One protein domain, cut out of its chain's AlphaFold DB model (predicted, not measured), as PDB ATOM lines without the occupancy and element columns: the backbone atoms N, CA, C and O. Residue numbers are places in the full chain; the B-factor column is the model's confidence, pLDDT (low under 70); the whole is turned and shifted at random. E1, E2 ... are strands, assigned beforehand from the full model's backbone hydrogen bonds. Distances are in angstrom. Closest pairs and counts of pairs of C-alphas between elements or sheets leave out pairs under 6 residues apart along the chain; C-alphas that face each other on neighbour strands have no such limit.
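Overview. This is residues 287 to 332 and 451 to 459 of the 485 residues of an uncharacterized protein of Bacteroidales bacterium (UniProt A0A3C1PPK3). A single strongly twisted sheet of five short and long strands, with one very long strand, E2, that leaves the sheet in a wide arc and folds back on itself. E1 and the first residues of E2 make one side of the sheet, the hairpin E3 and E4 makes the other, and E5 fills the place between E2 and E3. The printed part has 55 residues with five named strands, E1 to E5 along the chain, and no named helix; the class is all strand. The sheet's order is E1, E2, E5, E3, E4, all antiparallel. The whole is compact, with a radius of gyration of the C-alphas of 11.2 A, and only just elongated, with spans of 31 by 21 by 20 A.

Arrangement. E1, residues 287 to 289, is an edge strand and forms a hairpin with E2, residues 292 to 306; their directions stand at 133 degrees, and N 294 and O 287 are within hydrogen-bond range at 2.9 A. E2 bends by 152 degrees at residue 302. Its other neighbour is E5, residues 451 to 454, at 112 degrees: the C-alphas of Lys 294 and Thr 451 face each other at 4.4 A, and N 452 and O 293 are 2.8 A apart. E5 is antiparallel to E3, residues 312 to 317, at 172 degrees, with N 313 and O 453 at 2.7 A and N 451 and O 316 at 2.8 A. E3 forms a hairpin with the other edge strand, E4, residues 320 to 322, at 130 degrees, with N 317 and O 320 at 2.8 A. E2 and E3 are apart, and so are E1 and E5. From edge to edge the strands' lines turn by 84 degrees.

Along the chain. E1 begins at C-alpha 287, (3.888, 57.653, -34.205). E2, the longest strand with 15 residues, measures 15.7 A from C-alpha 292 to C-alpha 306, and its bend at Gly 302 is at (4.262, 40.281, -16.795). E3 measures 13.8 A and E5 9.3 A; E1 and E4 have three residues each. E5 ends at C-alpha 454, (-8.282, 53.166, -32.572).

Size, cuts and confidence. The two C-alphas farthest apart are those of Ile 332 and Gln 456, 31.7 A. Residues 333 to 450 are not printed, and C-alphas 332 and 451 are 19.5 A apart across this cut, which lies in the link from E4 to E5. The links E1 to E2, E2 to E3 and E3 to E4 are tight. The mean pLDDT of the printed part is 88.8, and residue 332 alone is under 70.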
ATOM      1  N   ASP A 287       4.682  56.762 -33.361       79.94
ATOM      2  CA  ASP A 287       3.888  57.653 -34.205       79.94
ATOM      3  C   ASP A 287       2.397  57.622 -33.828       79.94
ATOM      4  O   ASP A 287       1.900  56.632 -33.284       79.94
ATOM      5  N   ASN A 288       1.691  58.708 -34.143       78.00
ATOM      6  CA  ASN A 288       0.236  58.799 -34.090       78.00
ATOM      7  C   ASN A 288      -0.274  59.447 -35.377       78.00
ATOM      8  O   ASN A 288      -0.231  60.670 -35.525       78.00
ATOM      9  N   LEU A 289      -0.791  58.629 -36.291       77.50
ATOM     10  CA  LEU A 289      -1.326  59.091 -37.569       77.50
ATOM     11  C   LEU A 289      -2.832  58.854 -37.600       77.50
ATOM     12  O   LEU A 289      -3.305  57.745 -37.848       77.50
ATOM     13  N   GLY A 290      -3.596  59.914 -37.332       85.19
ATOM     14  CA  GLY A 290      -5.056  59.850 -37.286       85.19
ATOM     15  C   GLY A 290      -5.541  58.869 -36.219       85.19
ATOM     16  O   GLY A 290      -5.378  59.116 -35.025       85.19
ATOM     17  N   ASN A 291      -6.131  57.760 -36.658       91.12
ATOM     18  CA  ASN A 291      -6.672  56.719 -35.782       91.12
ATOM     19  C   ASN A 291      -5.653  55.623 -35.443       91.12
ATOM     20  O   ASN A 291      -5.996  54.688 -34.732       91.12
ATOM     21  N   PHE A 292      -4.416  55.700 -35.934       92.00
ATOM     22  CA  PHE A 292      -3.395  54.701 -35.630       92.00
ATOM     23  C   PHE A 292      -2.479  55.183 -34.508       92.00
ATOM     24  O   PHE A 292      -1.887  56.258 -34.607       92.00
ATOM     25  N   ASN A 293      -2.340  54.369 -33.460       92.38
ATOM     26  CA  ASN A 293      -1.375  54.561 -32.380       92.38
ATOM     27  C   ASN A 293      -0.298  53.485 -32.498       92.38
ATOM     28  O   ASN A 293      -0.581  52.294 -32.369       92.38
ATOM     29  N   LYS A 294       0.931  53.906 -32.782       93.00
ATOM     30  CA  LYS A 294       2.051  53.010 -33.049       93.00
ATOM     31  C   LYS A 294       3.067  53.104 -31.920       93.00
ATOM     32  O   LYS A 294       3.581  54.189 -31.629       93.00
ATOM     33  N   ILE A 295       3.380  51.969 -31.305       92.94
ATOM     34  CA  ILE A 295       4.311  51.874 -30.181       92.94
ATOM     35  C   ILE A 295       5.409  50.832 -30.431       92.94
ATOM     36  O   ILE A 295       5.199  49.839 -31.122       92.94
ATOM     37  N   ASN A 296       6.590  51.061 -29.854       92.06
ATOM     38  CA  ASN A 296       7.650  50.067 -29.729       92.06
ATOM     39  C   ASN A 296       7.581  49.455 -28.330       92.06
ATOM     40  O   ASN A 296       7.684  50.182 -27.339       92.06
ATOM     41  N   LEU A 297       7.419  48.142 -28.238       92.56
ATOM     42  CA  LEU A 297       7.438  47.420 -26.976       92.56
ATOM     43  C   LEU A 297       8.892  47.158 -26.570       92.56
ATOM     44  O   LEU A 297       9.637  46.467 -27.260       92.56
ATOM     45  N   LEU A 298       9.299  47.721 -25.438       89.38
ATOM     46  CA  LEU A 298      10.672  47.596 -24.958       89.38
ATOM     47  C   LEU A 298      10.852  46.367 -24.066       89.38
ATOM     48  O   LEU A 298      11.870  45.690 -24.149       89.38
ATOM     49  N   LYS A 299       9.878  46.102 -23.188       89.62
ATOM     50  CA  LYS A 299       9.941  45.020 -22.198       89.62
ATOM     51  C   LYS A 299       8.553  44.628 -21.717       89.62
ATOM     52  O   LYS A 299       7.709  45.494 -21.506       89.62
ATOM     53  N   GLN A 300       8.336  43.343 -21.466       90.00
ATOM     54  CA  GLN A 300       7.137  42.850 -20.796       90.00
ATOM     55  C   GLN A 300       7.379  42.765 -19.284       90.00
ATOM     56  O   GLN A 300       8.341  42.151 -18.833       90.00
ATOM     57  N   THR A 301       6.510  43.382 -18.483       88.94
ATOM     58  CA  THR A 301       6.608  43.386 -17.009       88.94
ATOM     59  C   THR A 301       5.692  42.333 -16.359       88.94
ATOM     60  O   THR A 301       5.441  42.368 -15.159       88.94
ATOM     61  N   GLY A 302       5.170  41.390 -17.164       87.88
ATOM     62  CA  GLY A 302       4.262  40.281 -16.795       87.88
ATOM     63  C   GLY A 302       3.090  40.121 -17.792       87.88
ATOM     64  O   GLY A 302       3.143  40.687 -18.876       87.88
ATOM     65  N   LYS A 303       1.958  39.516 -17.393       89.69
ATOM     66  CA  LYS A 303       0.711  39.445 -18.200       89.69
ATOM     67  C   LYS A 303       0.276  40.785 -18.820       89.69
ATOM     68  O   LYS A 303      -0.002  41.728 -18.079       89.69
ATOM     69  N   VAL A 304       0.196  40.836 -20.140       92.00
ATOM     70  CA  VAL A 304      -0.280  41.999 -20.895       92.00
ATOM     71  C   VAL A 304      -1.806  42.086 -20.817       92.00
ATOM     72  O   VAL A 304      -2.483  41.059 -20.795       92.00
ATOM     73  N   SER A 305      -2.347  43.304 -20.730       92.69
ATOM     74  CA  SER A 305      -3.793  43.537 -20.821       92.69
ATOM     75  C   SER A 305      -4.100  44.943 -21.313       92.69
ATOM     76  O   SER A 305      -3.488  45.910 -20.853       92.69
ATOM     77  N   LEU A 306      -5.102  45.066 -22.179       93.62
ATOM     78  CA  LEU A 306      -5.690  46.345 -22.562       93.62
ATOM     79  C   LEU A 306      -6.760  46.729 -21.528       93.62
ATOM     80  O   LEU A 306      -7.687  45.958 -21.297       93.62
ATOM     81  N   LEU A 307      -6.612  47.879 -20.865       93.69
ATOM     82  CA  LEU A 307      -7.519  48.290 -19.778       93.69
ATOM     83  C   LEU A 307      -8.820  48.941 -20.276       93.69
ATOM     84  O   LEU A 307      -9.768  49.065 -19.508       93.69
ATOM     85  N   ASN A 308      -8.854  49.358 -21.542       93.50
ATOM     86  CA  ASN A 308      -9.989  50.006 -22.204       93.50
ATOM     87  C   ASN A 308     -10.173  49.469 -23.643       93.50
ATOM     88  O   ASN A 308      -9.968  50.193 -24.630       93.50
ATOM     89  N   PRO A 309     -10.480  48.165 -23.793       93.50
ATOM     90  CA  PRO A 309     -10.514  47.486 -25.088       93.50
ATOM     91  C   PRO A 309     -11.509  48.069 -26.094       93.50
ATOM     92  O   PRO A 309     -11.303  47.948 -27.300       93.50
ATOM     93  N   GLU A 310     -12.547  48.752 -25.622       93.56
ATOM     94  CA  GLU A 310     -13.534  49.458 -26.433       93.56
ATOM     95  C   GLU A 310     -12.946  50.615 -27.257       93.56
ATOM     96  O   GLU A 310     -13.541  51.026 -28.251       93.56
ATOM     97  N   THR A 311     -11.768  51.129 -26.887       93.06
ATOM     98  CA  THR A 311     -11.091  52.204 -27.634       93.06
ATOM     99  C   THR A 311     -10.311  51.711 -28.852       93.06
ATOM    100  O   THR A 311      -9.850  52.521 -29.662       93.06
ATOM    101  N   VAL A 312     -10.176  50.392 -29.007       94.81
ATOM    102  CA  VAL A 312      -9.379  49.741 -30.049       94.81
ATOM    103  C   VAL A 312     -10.299  48.965 -30.979       94.81
ATOM    104  O   VAL A 312     -11.093  48.149 -30.524       94.81
ATOM    105  N   ASN A 313     -10.163  49.159 -32.288       94.69
ATOM    106  CA  ASN A 313     -10.841  48.380 -33.322       94.69
ATOM    107  C   ASN A 313     -10.060  47.107 -33.650       94.69
ATOM    108  O   ASN A 313     -10.644  46.023 -33.645       94.69
ATOM    109  N   SER A 314      -8.748  47.227 -33.861       95.06
ATOM    110  CA  SER A 314      -7.862  46.121 -34.224       95.06
ATOM    111  C   SER A 314      -6.438  46.342 -33.690       95.06
ATOM    112  O   SER A 314      -6.040  47.471 -33.384       95.06
ATOM    113  N   VAL A 315      -5.682  45.251 -33.533       95.31
ATOM    114  CA  VAL A 315      -4.299  45.264 -33.037       95.31
ATOM    115  C   VAL A 315      -3.407  44.558 -34.051       95.31
ATOM    116  O   VAL A 315      -3.781  43.520 -34.597       95.31
ATOM    117  N   TYR A 316      -2.221  45.112 -34.288       94.38
ATOM    118  CA  TYR A 316      -1.209  44.526 -35.157       94.38
ATOM    119  C   TYR A 316       0.129  44.434 -34.433       94.38
ATOM    120  O   TYR A 316       0.643  45.452 -33.977       94.38
ATOM    121  N   TYR A 317       0.722  43.243 -34.379       93.38
ATOM    122  CA  TYR A 317       2.076  43.022 -33.868       93.38
ATOM    123  C   TYR A 317       2.991  42.623 -35.016       93.38
ATOM    124  O   TYR A 317       2.709  41.662 -35.732       93.38
ATOM    125  N   ASN A 318       4.063  43.390 -35.228       91.06
ATOM    126  CA  ASN A 318       4.989  43.208 -36.348       91.06
ATOM    127  C   ASN A 318       4.252  43.013 -37.691       91.06
ATOM    128  O   ASN A 318       4.528  42.088 -38.452       91.06
ATOM    129  N   SER A 319       3.284  43.897 -37.969       90.75
ATOM    130  CA  SER A 319       2.399  43.893 -39.153       90.75
ATOM    131  C   SER A 319       1.375  42.751 -39.251       90.75
ATOM    132  O   SER A 319       0.562  42.753 -40.172       90.75
ATOM    133  N   SER A 320       1.361  41.800 -38.318       93.19
ATOM    134  CA  SER A 320       0.357  40.730 -38.280       93.19
ATOM    135  C   SER A 320      -0.828  41.156 -37.423       93.19
ATOM    136  O   SER A 320      -0.620  41.649 -36.320       93.19
ATOM    137  N   ASN A 321      -2.060  40.983 -37.910       94.75
ATOM    138  CA  ASN A 321      -3.259  41.227 -37.103       94.75
ATOM    139  C   ASN A 321      -3.378  40.149 -36.018       94.75
ATOM    140  O   ASN A 321      -3.149  38.969 -36.288       94.75
ATOM    141  N   ILE A 322      -3.701  40.569 -34.804       93.06
ATOM    142  CA  ILE A 322      -3.729  39.721 -33.617       93.06
ATOM    143  C   ILE A 322      -4.965  40.049 -32.761       93.06
ATOM    144  O   ILE A 322      -5.567  41.117 -32.903       93.06
ATOM    145  N   ASP A 323      -5.334  39.142 -31.853       89.50
ATOM    146  CA  ASP A 323      -6.463  39.345 -30.936       89.50
ATOM    147  C   ASP A 323      -6.205  40.509 -29.950       89.50
ATOM    148  O   ASP A 323      -5.072  40.821 -29.589       89.50
ATOM    149  N   LYS A 324      -7.263  41.159 -29.467       85.06
ATOM    150  CA  LYS A 324      -7.177  42.157 -28.393       85.06
ATOM    151  C   LYS A 324      -6.869  41.523 -27.037       85.06
ATOM    152  O   LYS A 324      -6.338  42.208 -26.166       85.06
ATOM    153  N   GLU A 325      -7.178  40.240 -26.852       83.12
ATOM    154  CA  GLU A 325      -7.005  39.524 -25.580       83.12
ATOM    155  C   GLU A 325      -5.584  38.970 -25.339       83.12
ATOM    156  O   GLU A 325      -5.379  38.110 -24.481       83.12
ATOM    157  N   ILE A 326      -4.573  39.445 -26.069       73.44
ATOM    158  CA  ILE A 326      -3.208  38.908 -25.965       73.44
ATOM    159  C   ILE A 326      -2.606  39.132 -24.590       73.44
ATOM    160  O   ILE A 326      -2.567  40.243 -24.061       73.44
ATOM    161  N   THR A 327      -2.044  38.053 -24.059       73.56
ATOM    162  CA  THR A 327      -1.416  38.031 -22.742       73.56
ATOM    163  C   THR A 327       0.108  38.048 -22.788       73.56
ATOM    164  O   THR A 327       0.720  38.276 -21.741       73.56
ATOM    165  N   ASP A 328       0.711  37.790 -23.955       80.31
ATOM    166  CA  ASP A 328       2.157  37.629 -24.124       80.31
ATOM    167  C   ASP A 328       2.623  37.994 -25.547       80.31
ATOM    168  O   ASP A 328       2.062  37.509 -26.529       80.31
ATOM    169  N   PHE A 329       3.662  38.826 -25.653       83.00
ATOM    170  CA  PHE A 329       4.314  39.173 -26.924       83.00
ATOM    171  C   PHE A 329       5.627  38.414 -27.159       83.00
ATOM    172  O   PHE A 329       6.315  38.670 -28.150       83.00
ATOM    173  N   GLY A 330       6.006  37.509 -26.248       74.25
ATOM    174  CA  GLY A 330       7.282  36.796 -26.315       74.25
ATOM    175  C   GLY A 330       8.484  37.729 -26.166       74.25
ATOM    176  O   GLY A 330       9.584  37.397 -26.602       74.25
ATOM    177  N   ILE A 331       8.282  38.911 -25.573       78.50
ATOM    178  CA  ILE A 331       9.357  39.857 -25.277       78.50
ATOM    179  C   ILE A 331      10.032  39.358 -24.009       78.50
ATOM    180  O   ILE A 331       9.664  39.724 -22.890       78.50
ATOM    181  N   ILE A 332      10.980  38.449 -24.207       63.41
ATOM    182  CA  ILE A 332      11.788  37.903 -23.131       63.41
ATOM    183  C   ILE A 332      12.716  39.021 -22.660       63.41
ATOM    184  O   ILE A 332      13.451  39.613 -23.450       63.41
ATOM    185  N   THR A 451       0.877  48.163 -33.254       95.00
ATOM    186  CA  THR A 451       0.004  49.202 -33.804       95.00
ATOM    187  C   THR A 451      -1.433  48.933 -33.392       95.00
ATOM    188  O   THR A 451      -1.953  47.839 -33.600       95.00
ATOM    189  N   PHE A 452      -2.086  49.952 -32.844       95.12
ATOM    190  CA  PHE A 452      -3.512  49.957 -32.562       95.12
ATOM    191  C   PHE A 452      -4.238  50.776 -33.617       95.12
ATOM    192  O   PHE A 452      -3.937  51.956 -33.802       95.12
ATOM    193  N   GLU A 453      -5.238  50.181 -34.253       95.25
ATOM    194  CA  GLU A 453      -6.272  50.945 -34.938       95.25
ATOM    195  C   GLU A 453      -7.324  51.337 -33.901       95.25
ATOM    196  O   GLU A 453      -7.991  50.485 -33.316       95.25
ATOM    197  N   CYS A 454      -7.448  52.626 -33.634       94.12
ATOM    198  CA  CYS A 454      -8.282  53.166 -32.572       94.12
ATOM    199  C   CYS A 454      -9.654  53.576 -33.114       94.12
ATOM    200  O   CYS A 454      -9.794  53.997 -34.263       94.12
ATOM    201  N   ALA A 455     -10.672  53.513 -32.256       93.38
ATOM    202  CA  ALA A 455     -12.029  53.936 -32.597       93.38
ATOM    203  C   ALA A 455     -12.136  55.449 -32.884       93.38
ATOM    204  O   ALA A 455     -13.072  55.901 -33.540       93.38
ATOM    205  N   GLN A 456     -11.175  56.237 -32.398       91.06
ATOM    206  CA  GLN A 456     -11.106  57.686 -32.567       91.06
ATOM    207  C   GLN A 456      -9.661  58.153 -32.760       91.06
ATOM    208  O   GLN A 456      -8.716  57.422 -32.462       91.06
ATOM    209  N   VAL A 457      -9.499  59.400 -33.209       90.06
ATOM    210  CA  VAL A 457      -8.184  60.034 -33.358       90.06
ATOM    211  C   VAL A 457      -7.504  60.127 -31.995       90.06
ATOM    212  O   VAL A 457      -8.032  60.746 -31.065       90.06
ATOM    213  N   VAL A 458      -6.310  59.548 -31.890       86.19
ATOM    214  CA  VAL A 458      -5.528  59.548 -30.652       86.19
ATOM    215  C   VAL A 458      -4.585  60.741 -30.638       86.19
ATOM    216  O   VAL A 458      -3.776  60.937 -31.542       86.19
ATOM    217  N   LYS A 459      -4.649  61.525 -29.561       82.94
ATOM    218  CA  LYS A 459      -3.653  62.550 -29.255       82.94
ATOM    219  C   LYS A 459      -2.901  62.149 -27.998       82.94
ATOM    220  O   LYS A 459      -3.455  62.191 -26.903       82.94
TER     221      LYS A 459